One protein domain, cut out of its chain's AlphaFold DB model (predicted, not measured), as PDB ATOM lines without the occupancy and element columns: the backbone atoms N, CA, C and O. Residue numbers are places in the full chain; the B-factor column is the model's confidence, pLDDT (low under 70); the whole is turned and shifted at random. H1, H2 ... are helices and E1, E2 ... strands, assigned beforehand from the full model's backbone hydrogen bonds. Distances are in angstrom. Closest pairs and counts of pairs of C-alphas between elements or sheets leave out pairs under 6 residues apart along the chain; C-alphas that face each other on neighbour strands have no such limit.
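This is residues 10 to 96 of the 184 residues of an uncharacterized protein of Acinetobacter sp. NIPH 284 (UniProt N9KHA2). A small, twisted sheet of three parallel strands has one long helix, H4, packed over one face, and a loose group of three shorter helices, H1, H2 and H3, extends beyond one end of the sheet, with H1 farthest out. The printed part has 87 residues with four named helices and three named strands, in the order H1, H2, H3, E1, H4, E2, E3 along the chain; the sheet runs E2, E1, E3, and the class is mixed, helices and strands. The whole is loose, with a radius of gyration of the C-alphas of 15.0 A, and elongated, spanning 50 by 26 by 22 A.

Begin with the sheet: find C-alpha 43 at (24.147, 27.427, 38.428), from which E1, residues 43 to 50, runs 20.7 A to C-alpha 50. E2 is residues 81 to 83, and E3, residues 89 to 93, runs 13.2 A to C-alpha 93 at (16.987, 10.953, 32.434). H4, residues 58 to 76, measures 26.9 A. Look next at H1, residues 10 to 22, which starts at C-alpha 10 at (41.644, 42.902, 30.254) and measures 18.5 A. H2 is residues 24 to 28 and H3 residues 31 to 36.

Look first at E1, the inner strand of a sheet that is only just strongly twisted, its C-alphas up to 4.2 A off the best plane. The pairing is staggered: E1 pairs with E2 over residues 43 to 45, where N 45 and O 82 are 2.9 A apart, and with E3 over residues 45 to 50, where N 48 and O 91 are 2.9 A apart; both pairs are within hydrogen-bond range. E1, H4 and E2 form a strand-helix-strand unit, two parallel neighbour strands with a helix between, and its crossover is right-handed. H4 on one face of the sheet makes two layers, helix over strands, at a height over the sheet of 7.9 A. It lies over E1 and only just runs along the strands, at 29 degrees to E1 on the local plane; the closest C-alphas of H4 and E1, those of Val 58 and Val 50, are 6.0 A apart. H2 only grazes the sheet, and C-alphas 26 and 43 are its closest to E1, at 6.2 A. H1 and H2 are close but not clearly touching, the C-alphas of Thr 20 and Leu 26 being 6.0 A apart. H1 and H3 are near each other, with 5 pairs of C-alphas within 10 A, and neither is on the sheet. In H1, H3 and H4 every O i to N i+4 pair is within hydrogen-bond range; in H2 it is 0 of 1, with 2 of 2 O i to N i+3 pairs.

Find the two C-alphas farthest apart, those of Ile 10 and Lys 55, at 49.9 A. The printed part has no cut, and no link is long. The mean pLDDT of the printed part is 91.8, and no printed residue is under 70.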
ATOM      1  N   ILE A  10      40.733  43.653  29.376       91.06
ATOM      2  CA  ILE A  10      41.644  42.902  30.254       91.06
ATOM      3  C   ILE A  10      41.066  42.791  31.669       91.06
ATOM      4  O   ILE A  10      41.032  41.697  32.229       91.06
ATOM      5  N   ILE A  11      40.565  43.894  32.236       89.81
ATOM      6  CA  ILE A  11      39.933  43.889  33.564       89.81
ATOM      7  C   ILE A  11      38.716  42.956  33.574       89.81
ATOM      8  O   ILE A  11      38.544  42.179  34.512       89.81
ATOM      9  N   PHE A  12      37.913  42.970  32.508       85.94
ATOM     10  CA  PHE A  12      36.765  42.080  32.361       85.94
ATOM     11  C   PHE A  12      37.168  40.595  32.321       85.94
ATOM     12  O   PHE A  12      36.596  39.780  33.046       85.94
ATOM     13  N   LEU A  13      38.196  40.234  31.545       86.81
ATOM     14  CA  LEU A  13      38.705  38.858  31.478       86.81
ATOM     15  C   LEU A  13      39.309  38.385  32.810       86.81
ATOM     16  O   LEU A  13      39.103  37.235  33.210       86.81
ATOM     17  N   LEU A  14      40.020  39.269  33.516       89.44
ATOM     18  CA  LEU A  14      40.553  38.988  34.853       89.44
ATOM     19  C   LEU A  14      39.420  38.787  35.868       89.44
ATOM     20  O   LEU A  14      39.472  37.846  36.660       89.44
ATOM     21  N   GLY A  15      38.367  39.606  35.797       85.19
ATOM     22  CA  GLY A  15      37.164  39.469  36.616       85.19
ATOM     23  C   GLY A  15      36.442  38.139  36.384       85.19
ATOM     24  O   GLY A  15      36.153  37.419  37.341       85.19
ATOM     25  N   LEU A  16      36.228  37.752  35.122       83.19
ATOM     26  CA  LEU A  16      35.637  36.453  34.780       83.19
ATOM     27  C   LEU A  16      36.492  35.274  35.261       83.19
ATOM     28  O   LEU A  16      35.942  34.273  35.731       83.19
ATOM     29  N   SER A  17      37.820  35.387  35.165       84.88
ATOM     30  CA  SER A  17      38.757  34.362  35.639       84.88
ATOM     31  C   SER A  17      38.702  34.210  37.162       84.88
ATOM     32  O   SER A  17      38.582  33.093  37.668       84.88
ATOM     33  N   TYR A  18      38.700  35.325  37.899       87.88
ATOM     34  CA  TYR A  18      38.560  35.330  39.356       87.88
ATOM     35  C   TYR A  18      37.228  34.716  39.807       87.88
ATOM     36  O   TYR A  18      37.191  33.869  40.702       87.88
ATOM     37  N   GLN A  19      36.133  35.080  39.134       84.50
ATOM     38  CA  GLN A  19      34.804  34.537  39.399       84.50
ATOM     39  C   GLN A  19      34.766  33.011  39.213       84.50
ATOM     40  O   GLN A  19      34.240  32.304  40.068       84.50
ATOM     41  N   THR A  20      35.357  32.479  38.134       84.06
ATOM     42  CA  THR A  20      35.418  31.023  37.893       84.06
ATOM     43  C   THR A  20      36.295  30.297  38.912       84.06
ATOM     44  O   THR A  20      35.988  29.165  39.270       84.06
ATOM     45  N   GLN A  21      37.352  30.932  39.421       87.31
ATOM     46  CA  GLN A  21      38.190  30.339  40.464       87.31
ATOM     47  C   GLN A  21      37.444  30.216  41.802       87.31
ATOM     48  O   GLN A  21      37.588  29.211  42.496       87.31
ATOM     49  N   LYS A  22      36.638  31.222  42.167       89.69
ATOM     50  CA  LYS A  22      35.831  31.215  43.401       89.69
ATOM     51  C   LYS A  22      34.559  30.373  43.286       89.69
ATOM     52  O   LYS A  22      34.146  29.767  44.270       89.69
ATOM     53  N   HIS A  23      33.970  30.316  42.095       89.75
ATOM     54  CA  HIS A  23      32.733  29.595  41.806       89.75
ATOM     55  C   HIS A  23      32.939  28.662  40.600       89.75
ATOM     56  O   HIS A  23      32.486  28.964  39.489       89.75
ATOM     57  N   PRO A  24      33.630  27.521  40.788       89.62
ATOM     58  CA  PRO A  24      33.979  26.611  39.696       89.62
ATOM     59  C   PRO A  24      32.764  26.023  38.972       89.62
ATOM     60  O   PRO A  24      32.888  25.619  37.817       89.62
ATOM     61  N   GLN A  25      31.581  26.014  39.595       87.50
ATOM     62  CA  GLN A  25      30.325  25.615  38.958       87.50
ATOM     63  C   GLN A  25      29.917  26.526  37.787       87.50
ATOM     64  O   GLN A  25      29.279  26.062  36.848       87.50
ATOM     65  N   LEU A  26      30.350  27.793  37.762       88.56
ATOM     66  CA  LEU A  26      29.973  28.737  36.702       88.56
ATOM     67  C   LEU A  26      30.568  28.397  35.332       88.56
ATOM     68  O   LEU A  26      30.124  28.935  34.321       88.56
ATOM     69  N   LYS A  27      31.524  27.461  35.255       86.44
ATOM     70  CA  LYS A  27      32.003  26.909  33.974       86.44
ATOM     71  C   LYS A  27      30.899  26.198  33.171       86.44
ATOM     72  O   LYS A  27      31.065  25.950  31.971       86.44
ATOM     73  N   PHE A  28      29.808  25.837  33.847       87.69
ATOM     74  CA  PHE A  28      28.631  25.207  33.264       87.69
ATOM     75  C   PHE A  28      27.535  26.207  32.874       87.69
ATOM     76  O   PHE A  28      26.590  25.803  32.204       87.69
ATOM     77  N   ASN A  29      27.670  27.496  33.206       90.75
ATOM     78  CA  ASN A  29      26.819  28.541  32.637       90.75
ATOM     79  C   ASN A  29      27.339  28.922  31.239       90.75
ATOM     80  O   ASN A  29      28.531  28.777  30.934       90.75
ATOM     81  N   SER A  30      26.451  29.403  30.367       88.69
ATOM     82  CA  SER A  30      26.852  29.881  29.041       88.69
ATOM     83  C   SER A  30      27.666  31.178  29.161       88.69
ATOM     84  O   SER A  30      27.487  31.959  30.095       88.69
ATOM     85  N   LEU A  31      28.581  31.435  28.217       86.62
ATOM     86  CA  LEU A  31      29.347  32.691  28.217       86.62
ATOM     87  C   LEU A  31      28.426  33.911  28.090       86.62
ATOM     88  O   LEU A  31      28.684  34.925  28.728       86.62
ATOM     89  N   ALA A  32      27.344  33.790  27.316       88.38
ATOM     90  CA  ALA A  32      26.333  34.833  27.181       88.38
ATOM     91  C   ALA A  32      25.670  35.154  28.532       88.38
ATOM     92  O   ALA A  32      25.670  36.314  28.928       88.38
ATOM     93  N   ASP A  33      25.215  34.135  29.274       87.88
ATOM     94  CA  ASP A  33      24.613  34.311  30.605       87.88
ATOM     95  C   ASP A  33      25.591  34.968  31.589       87.88
ATOM     96  O   ASP A  33      25.222  35.873  32.331       87.88
ATOM     97  N   ARG A  34      26.872  34.590  31.544       86.75
ATOM     98  CA  ARG A  34      27.908  35.188  32.401       86.75
ATOM     99  C   ARG A  34      28.212  36.649  32.068       86.75
ATOM    100  O   ARG A  34      28.637  37.388  32.952       86.75
ATOM    101  N   ILE A  35      28.027  37.064  30.814       87.50
ATOM    102  CA  ILE A  35      28.185  38.462  30.392       87.50
ATOM    103  C   ILE A  35      26.964  39.287  30.820       87.50
ATOM    104  O   ILE A  35      27.132  40.409  31.291       87.50
ATOM    105  N   THR A  36      25.749  38.744  30.688       87.75
ATOM    106  CA  THR A  36      24.508  39.443  31.065       87.75
ATOM    107  C   THR A  36      24.274  39.471  32.575       87.75
ATOM    108  O   THR A  36      23.689  40.423  33.084       87.75
ATOM    109  N   HIS A  37      24.767  38.465  33.305       87.62
ATOM    110  CA  HIS A  37      24.628  38.319  34.755       87.62
ATOM    111  C   HIS A  37      26.003  38.207  35.449       87.62
ATOM    112  O   HIS A  37      26.318  37.191  36.070       87.62
ATOM    113  N   PRO A  38      26.846  39.256  35.396       82.31
ATOM    114  CA  PRO A  38      28.258  39.182  35.792       82.31
ATOM    115  C   PRO A  38      28.493  38.981  37.296       82.31
ATOM    116  O   PRO A  38      29.591  38.607  37.700       82.31
ATOM    117  N   ILE A  39      27.481  39.226  38.129       86.69
ATOM    118  CA  ILE A  39      27.535  39.037  39.588       86.69
ATOM    119  C   ILE A  39      26.699  37.844  40.065       86.69
ATOM    120  O   ILE A  39      26.724  37.522  41.252       86.69
ATOM    121  N   ASP A  40      25.954  37.189  39.168       89.62
ATOM    122  CA  ASP A  40      25.172  36.009  39.524       89.62
ATOM    123  C   ASP A  40      26.103  34.796  39.623       89.62
ATOM    124  O   ASP A  40      26.912  34.522  38.735       89.62
ATOM    125  N   THR A  41      26.009  34.085  40.741       91.25
ATOM    126  CA  THR A  41      26.836  32.906  41.043       91.25
ATOM    127  C   THR A  41      26.025  31.610  41.056       91.25
ATOM    128  O   THR A  41      26.555  30.546  41.397       91.25
ATOM    129  N   ARG A  42      24.750  31.688  40.657       93.81
ATOM    130  CA  ARG A  42      23.838  30.549  40.560       93.81
ATOM    131  C   ARG A  42      24.118  29.714  39.320       93.81
ATOM    132  O   ARG A  42      24.412  30.228  38.240       93.81
ATOM    133  N   LEU A  43      23.987  28.407  39.486       94.25
ATOM    134  CA  LEU A  43      24.147  27.427  38.428       94.25
ATOM    135  C   LEU A  43      22.875  27.370  37.578       94.25
ATOM    136  O   LEU A  43      21.784  27.133  38.096       94.25
ATOM    137  N   ARG A  44      23.020  27.583  36.271       95.19
ATOM    138  CA  ARG A  44      21.929  27.405  35.306       95.19
ATOM    139  C   ARG A  44      21.809  25.931  34.941       95.19
ATOM    140  O   ARG A  44      22.828  25.298  34.669       95.19
ATOM    141  N   TYR A  45      20.595  25.396  34.901       95.88
ATOM    142  CA  TYR A  45      20.326  24.026  34.462       95.88
ATOM    143  C   TYR A  45      19.092  23.966  33.561       95.88
ATOM    144  O   TYR A  45      18.205  24.812  33.653       95.88
ATOM    145  N   ARG A  46      19.023  22.929  32.728       95.31
ATOM    146  CA  ARG A  46      17.829  22.567  31.956       95.31
ATOM    147  C   ARG A  46      17.555  21.081  32.043       95.31
ATOM    148  O   ARG A  46      18.476  20.288  32.254       95.31
ATOM    149  N   ILE A  47      16.310  20.714  31.788       96.88
ATOM    150  CA  ILE A  47      15.944  19.325  31.537       96.88
ATOM    151  C   ILE A  47      16.178  19.033  30.053       96.88
ATOM    152  O   ILE A  47      15.829  19.829  29.182       96.88
ATOM    153  N   ALA A  48      16.889  17.947  29.771       94.62
ATOM    154  CA  ALA A  48      17.082  17.448  28.418       94.62
ATOM    155  C   ALA A  48      15.939  16.496  28.039       94.62
ATOM    156  O   ALA A  48      14.861  16.531  28.625       94.62
ATOM    157  N   GLU A  49      16.177  15.630  27.059       92.75
ATOM    158  CA  GLU A  49      15.248  14.547  26.761       92.75
ATOM    159  C   GLU A  49      15.097  13.616  27.972       92.75
ATOM    160  O   GLU A  49      16.067  13.280  28.664       92.75
ATOM    161  N   VAL A  50      13.851  13.220  28.214       94.94
ATOM    162  CA  VAL A  50      13.462  12.281  29.263       94.94
ATOM    163  C   VAL A  50      13.093  10.973  28.586       94.94
ATOM    164  O   VAL A  50      12.241  10.955  27.699       94.94
ATOM    165  N   ASP A  51      13.733   9.878  28.995       94.12
ATOM    166  CA  ASP A  51      13.409   8.559  28.464       94.12
ATOM    167  C   ASP A  51      11.937   8.201  28.774       94.12
ATOM    168  O   ASP A  51      11.548   8.169  29.950       94.12
ATOM    169  N   PRO A  52      11.106   7.899  27.757       91.06
ATOM    170  CA  PRO A  52       9.685   7.604  27.947       91.06
ATOM    171  C   PRO A  52       9.402   6.435  28.896       91.06
ATOM    172  O   PRO A  52       8.307   6.354  29.454       91.06
ATOM    173  N   ARG A  53      10.370   5.531  29.114       90.62
ATOM    174  CA  ARG A  53      10.234   4.397  30.043       90.62
ATOM    175  C   ARG A  53      10.027   4.835  31.490       90.62
ATOM    176  O   ARG A  53       9.365   4.120  32.236       90.62
ATOM    177  N   PHE A  54      10.480   6.035  31.861       90.69
ATOM    178  CA  PHE A  54      10.161   6.627  33.163       90.69
ATOM    179  C   PHE A  54       8.688   7.019  33.310       90.69
ATOM    180  O   PHE A  54       8.252   7.287  34.426       90.69
ATOM    181  N   LYS A  55       7.909   7.061  32.216       92.06
ATOM    182  CA  LYS A  55       6.505   7.512  32.200       92.06
ATOM    183  C   LYS A  55       6.333   8.923  32.782       92.06
ATOM    184  O   LYS A  55       5.306   9.234  33.382       92.06
ATOM    185  N   LEU A  56       7.349   9.765  32.600       94.56
ATOM    186  CA  LEU A  56       7.370  11.164  33.010       94.56
ATOM    187  C   LEU A  56       7.528  12.052  31.778       94.56
ATOM    188  O   LEU A  56       8.324  11.763  30.887       94.56
ATOM    189  N   SER A  57       6.775  13.144  31.753       95.06
ATOM    190  CA  SER A  57       6.957  14.236  30.795       95.06
ATOM    191  C   SER A  57       8.121  15.142  31.205       95.06
ATOM    192  O   SER A  57       8.524  15.174  32.372       95.06
ATOM    193  N   VAL A  58       8.655  15.906  30.251       94.25
ATOM    194  CA  VAL A  58       9.735  16.872  30.509       94.25
ATOM    195  C   VAL A  58       9.282  17.921  31.527       94.25
ATOM    196  O   VAL A  58      10.029  18.248  32.444       94.25
ATOM    197  N   GLU A  59       8.032  18.367  31.433       94.56
ATOM    198  CA  GLU A  59       7.420  19.355  32.321       94.56
ATOM    199  C   GLU A  59       7.311  18.832  33.758       94.56
ATOM    200  O   GLU A  59       7.588  19.551  34.718       94.56
ATOM    201  N   GLN A  60       6.953  17.553  33.927       96.56
ATOM    202  CA  GLN A  60       6.932  16.921  35.248       96.56
ATOM    203  C   GLN A  60       8.333  16.847  35.850       96.56
ATOM    204  O   GLN A  60       8.510  17.126  37.036       96.56
ATOM    205  N   VAL A  61       9.338  16.499  35.046       96.69
ATOM    206  CA  VAL A  61      10.730  16.435  35.502       96.69
ATOM    207  C   VAL A  61      11.262  17.826  35.837       96.69
ATOM    208  O   VAL A  61      11.994  17.973  36.817       96.69
ATOM    209  N   GLU A  62      10.868  18.858  35.093       95.69
ATOM    210  CA  GLU A  62      11.185  20.247  35.419       95.69
ATOM    211  C   GLU A  62      10.588  20.641  36.771       95.69
ATOM    212  O   GLU A  62      11.317  21.125  37.638       95.69
ATOM    213  N   ALA A  63       9.301  20.361  36.992       96.44
ATOM    214  CA  ALA A  63       8.630  20.643  38.259       96.44
ATOM    215  C   ALA A  63       9.293  19.911  39.439       96.44
ATOM    216  O   ALA A  63       9.577  20.524  40.470       96.44
ATOM    217  N   ILE A  64       9.614  18.622  39.278       96.75
ATOM    218  CA  ILE A  64      10.343  17.830  40.284       96.75
ATOM    219  C   ILE A  64      11.734  18.422  40.538       96.75
ATOM    220  O   ILE A  64      12.171  18.529  41.683       96.75
ATOM    221  N   SER A  65      12.432  18.850  39.488       96.25
ATOM    222  CA  SER A  65      13.755  19.461  39.623       96.25
ATOM    223  C   SER A  65      13.677  20.782  40.380       96.25
ATOM    224  O   SER A  65      14.480  21.016  41.276       96.25
ATOM    225  N   GLN A  66      12.676  21.619  40.097       95.62
ATOM    226  CA  GLN A  66      12.444  22.858  40.842       95.62
ATOM    227  C   GLN A  66      12.144  22.571  42.322       95.62
ATOM    228  O   GLN A  66      12.734  23.205  43.199       95.62
ATOM    229  N   GLN A  67      11.324  21.560  42.628       96.81
ATOM    230  CA  GLN A  67      11.104  21.112  44.009       96.81
ATOM    231  C   GLN A  67      12.414  20.678  44.681       96.81
ATOM    232  O   GLN A  67      12.697  21.086  45.807       96.81
ATOM    233  N   ALA A  68      13.262  19.921  43.980       96.06
ATOM    234  CA  ALA A  68      14.569  19.528  44.496       96.06
ATOM    235  C   ALA A  68      15.470  20.745  44.772       96.06
ATOM    236  O   ALA A  68      16.126  20.798  45.812       96.06
ATOM    237  N   THR A  69      15.480  21.757  43.896       95.81
ATOM    238  CA  THR A  69      16.233  23.001  44.144       95.81
ATOM    239  C   THR A  69      15.714  23.770  45.356       95.81
ATOM    240  O   THR A  69      16.515  24.335  46.105       95.81
ATOM    241  N   GLN A  70      14.402  23.734  45.607       96.69
ATOM    242  CA  GLN A  70      13.800  24.362  46.779       96.69
ATOM    243  C   GLN A  70      14.262  23.686  48.078       96.69
ATOM    244  O   GLN A  70      14.602  24.391  49.021       96.69
ATOM    245  N   ILE A  71      14.411  22.356  48.103       97.19
ATOM    246  CA  ILE A  71      14.977  21.633  49.261       97.19
ATOM    247  C   ILE A  71      16.389  22.141  49.588       97.19
ATOM    248  O   ILE A  71      16.709  22.404  50.748       97.19
ATOM    249  N   TRP A  72      17.240  22.323  48.572       95.81
ATOM    250  CA  TRP A  72      18.578  22.889  48.771       95.81
ATOM    251  C   TRP A  72      18.521  24.324  49.287       95.81
ATOM    252  O   TRP A  72      19.295  24.688  50.173       95.81
ATOM    253  N   LYS A  73      17.607  25.138  48.759       96.31
ATOM    254  CA  LYS A  73      17.415  26.516  49.205       96.31
ATOM    255  C   LYS A  73      16.971  26.585  50.660       96.31
ATOM    256  O   LYS A  73      17.560  27.346  51.420       96.31
ATOM    257  N   ASP A  74      16.007  25.766  51.057       96.94
ATOM    258  CA  ASP A  74      15.503  25.720  52.428       96.94
ATOM    259  C   ASP A  74      16.583  25.226  53.397       96.94
ATOM    260  O   ASP A  74      16.780  25.812  54.459       96.94
ATOM    261  N   GLY A  75      17.350  24.204  53.004       95.56
ATOM    262  CA  GLY A  75      18.421  23.647  53.834       95.56
ATOM    263  C   GLY A  75      19.656  24.544  53.969       95.56
ATOM    264  O   GLY A  75      20.371  24.460  54.965       95.56
ATOM    265  N   THR A  76      19.934  25.402  52.984       94.50
ATOM    266  CA  THR A  76      21.153  26.236  52.958       94.50
ATOM    267  C   THR A  76      20.894  27.729  53.159       94.50
ATOM    268  O   THR A  76      21.844  28.500  53.322       94.50
ATOM    269  N   GLY A  77      19.632  28.158  53.097       94.75
ATOM    270  CA  GLY A  77      19.219  29.561  53.100       94.75
ATOM    271  C   GLY A  77      19.626  30.344  51.846       94.75
ATOM    272  O   GLY A  77      19.514  31.569  51.834       94.75
ATOM    273  N   LYS A  78      20.139  29.679  50.803       93.31
ATOM    274  CA  LYS A  78      20.648  30.321  49.586       93.31
ATOM    275  C   LYS A  78      20.064  29.683  48.341       93.31
ATOM    276  O   LYS A  78      19.990  28.468  48.215       93.31
ATOM    277  N   ASP A  79      19.696  30.531  47.393       94.31
ATOM    278  CA  ASP A  79      19.284  30.094  46.069       94.31
ATOM    279  C   ASP A  79      20.526  29.815  45.210       94.31
ATOM    280  O   ASP A  79      21.296  30.735  44.928       94.31
ATOM    281  N   TYR A  80      20.750  28.551  44.846       93.38
ATOM    282  CA  TYR A  80      21.937  28.103  44.105       93.38
ATOM    283  C   TYR A  80      21.666  27.769  42.639       93.38
ATOM    284  O   TYR A  80      22.619  27.681  41.862       93.38
ATOM    285  N   PHE A  81      20.406  27.572  42.255       95.50
ATOM    286  CA  PHE A  81      20.046  26.965  40.978       95.50
ATOM    287  C   PHE A  81      18.985  27.796  40.272       95.50
ATOM    288  O   PHE A  81      18.041  28.270  40.891       95.50
ATOM    289  N   ILE A  82      19.116  27.937  38.958       94.62
ATOM    290  CA  ILE A  82      18.091  28.550  38.116       94.62
ATOM    291  C   ILE A  82      17.815  27.641  36.934       94.62
ATOM    292  O   ILE A  82      18.745  27.222  36.242       94.62
ATOM    293  N   HIS A  83      16.531  27.403  36.685       94.56
ATOM    294  CA  HIS A  83      16.098  26.799  35.441       94.56
ATOM    295  C   HIS A  83      16.265  27.795  34.284       94.56
ATOM    296  O   HIS A  83      15.778  28.923  34.350       94.56
ATOM    297  N   ASP A  84      16.971  27.381  33.238       91.94
ATOM    298  CA  ASP A  84      17.157  28.132  31.998       91.94
ATOM    299  C   ASP A  84      17.126  27.140  30.828       91.94
ATOM    300  O   ASP A  84      18.048  26.332  30.724       91.94
ATOM    301  N   PRO A  85      16.132  27.202  29.922       90.31
ATOM    302  CA  PRO A  85      16.025  26.292  28.777       90.31
ATOM    303  C   PRO A  85      17.269  26.247  27.877       90.31
ATOM    304  O   PRO A  85      17.505  25.247  27.199       90.31
ATOM    305  N   ASN A  86      18.088  27.303  27.882       88.31
ATOM    306  CA  ASN A  86      19.316  27.412  27.095       88.31
ATOM    307  C   ASN A  86      20.580  27.090  27.909       88.31
ATOM    308  O   ASN A  86      21.703  27.303  27.436       88.31
ATOM    309  N   ALA A  87      20.427  26.575  29.131       90.50
ATOM    310  CA  ALA A  87      21.546  26.224  29.986       90.50
ATOM    311  C   ALA A  87      22.448  25.168  29.333       90.50
ATOM    312  O   ALA A  87      22.008  24.215  28.681       90.50
ATOM    313  N   LYS A  88      23.753  25.307  29.572       92.19
ATOM    314  CA  LYS A  88      24.748  24.332  29.119       92.19
ATOM    315  C   LYS A  88      24.760  23.075  29.996       92.19
ATOM    316  O   LYS A  88      25.059  21.999  29.482       92.19
ATOM    317  N   LEU A  89      24.422  23.180  31.284       93.44
ATOM    318  CA  LEU A  89      24.189  22.011  32.132       93.44
ATOM    319  C   LEU A  89      22.822  21.400  31.813       93.44
ATOM    320  O   LEU A  89      21.785  21.988  32.111       93.44
ATOM    321  N   ALA A  90      22.844  20.206  31.235       94.88
ATOM    322  CA  ALA A  90      21.659  19.467  30.844       94.88
ATOM    323  C   ALA A  90      21.482  18.238  31.744       94.88
ATOM    324  O   ALA A  90      22.416  17.452  31.916       94.88
ATOM    325  N   ILE A  91      20.292  18.075  32.318       95.31
ATOM    326  CA  ILE A  91      19.921  16.902  33.110       95.31
ATOM    327  C   ILE A  91      19.252  15.898  32.171       95.31
ATOM    328  O   ILE A  91      18.181  16.172  31.635       95.31
ATOM    329  N   HIS A  92      19.895  14.750  31.970       94.12
ATOM    330  CA  HIS A  92      19.379  13.653  31.152       94.12
ATOM    331  C   HIS A  92      18.809  12.555  32.051       94.12
ATOM    332  O   HIS A  92      19.499  12.088  32.959       94.12
ATOM    333  N   LEU A  93      17.580  12.118  31.778       93.75
ATOM    334  CA  LEU A  93      16.987  10.953  32.434       93.75
ATOM    335  C   LEU A  93      17.119   9.760  31.497       93.75
ATOM    336  O   LEU A  93      16.348   9.622  30.552       93.75
ATOM    337  N   ILE A  94      18.113   8.915  31.764       91.88
ATOM    338  CA  ILE A  94      18.431   7.735  30.958       91.88
ATOM    339  C   ILE A  94      18.023   6.495  31.740       91.88
ATOM    340  O   ILE A  94      18.476   6.293  32.868       91.88
ATOM    341  N   TYR A  95      17.168   5.672  31.140       89.12
ATOM    342  CA  TYR A  95      16.714   4.444  31.767       89.12
ATOM    343  C   TYR A  95      17.719   3.322  31.475       89.12
ATOM    344  O   TYR A  95      17.849   2.867  30.333       89.12
ATOM    345  N   ASP A  96      18.467   2.916  32.504       88.88
ATOM    346  CA  ASP A  96      19.489   1.873  32.411       88.88
ATOM    347  C   ASP A  96      18.959   0.490  32.832       88.88
ATOM    348  O   ASP A  96      17.858   0.341  33.365       88.88
TER     349      ASP A  96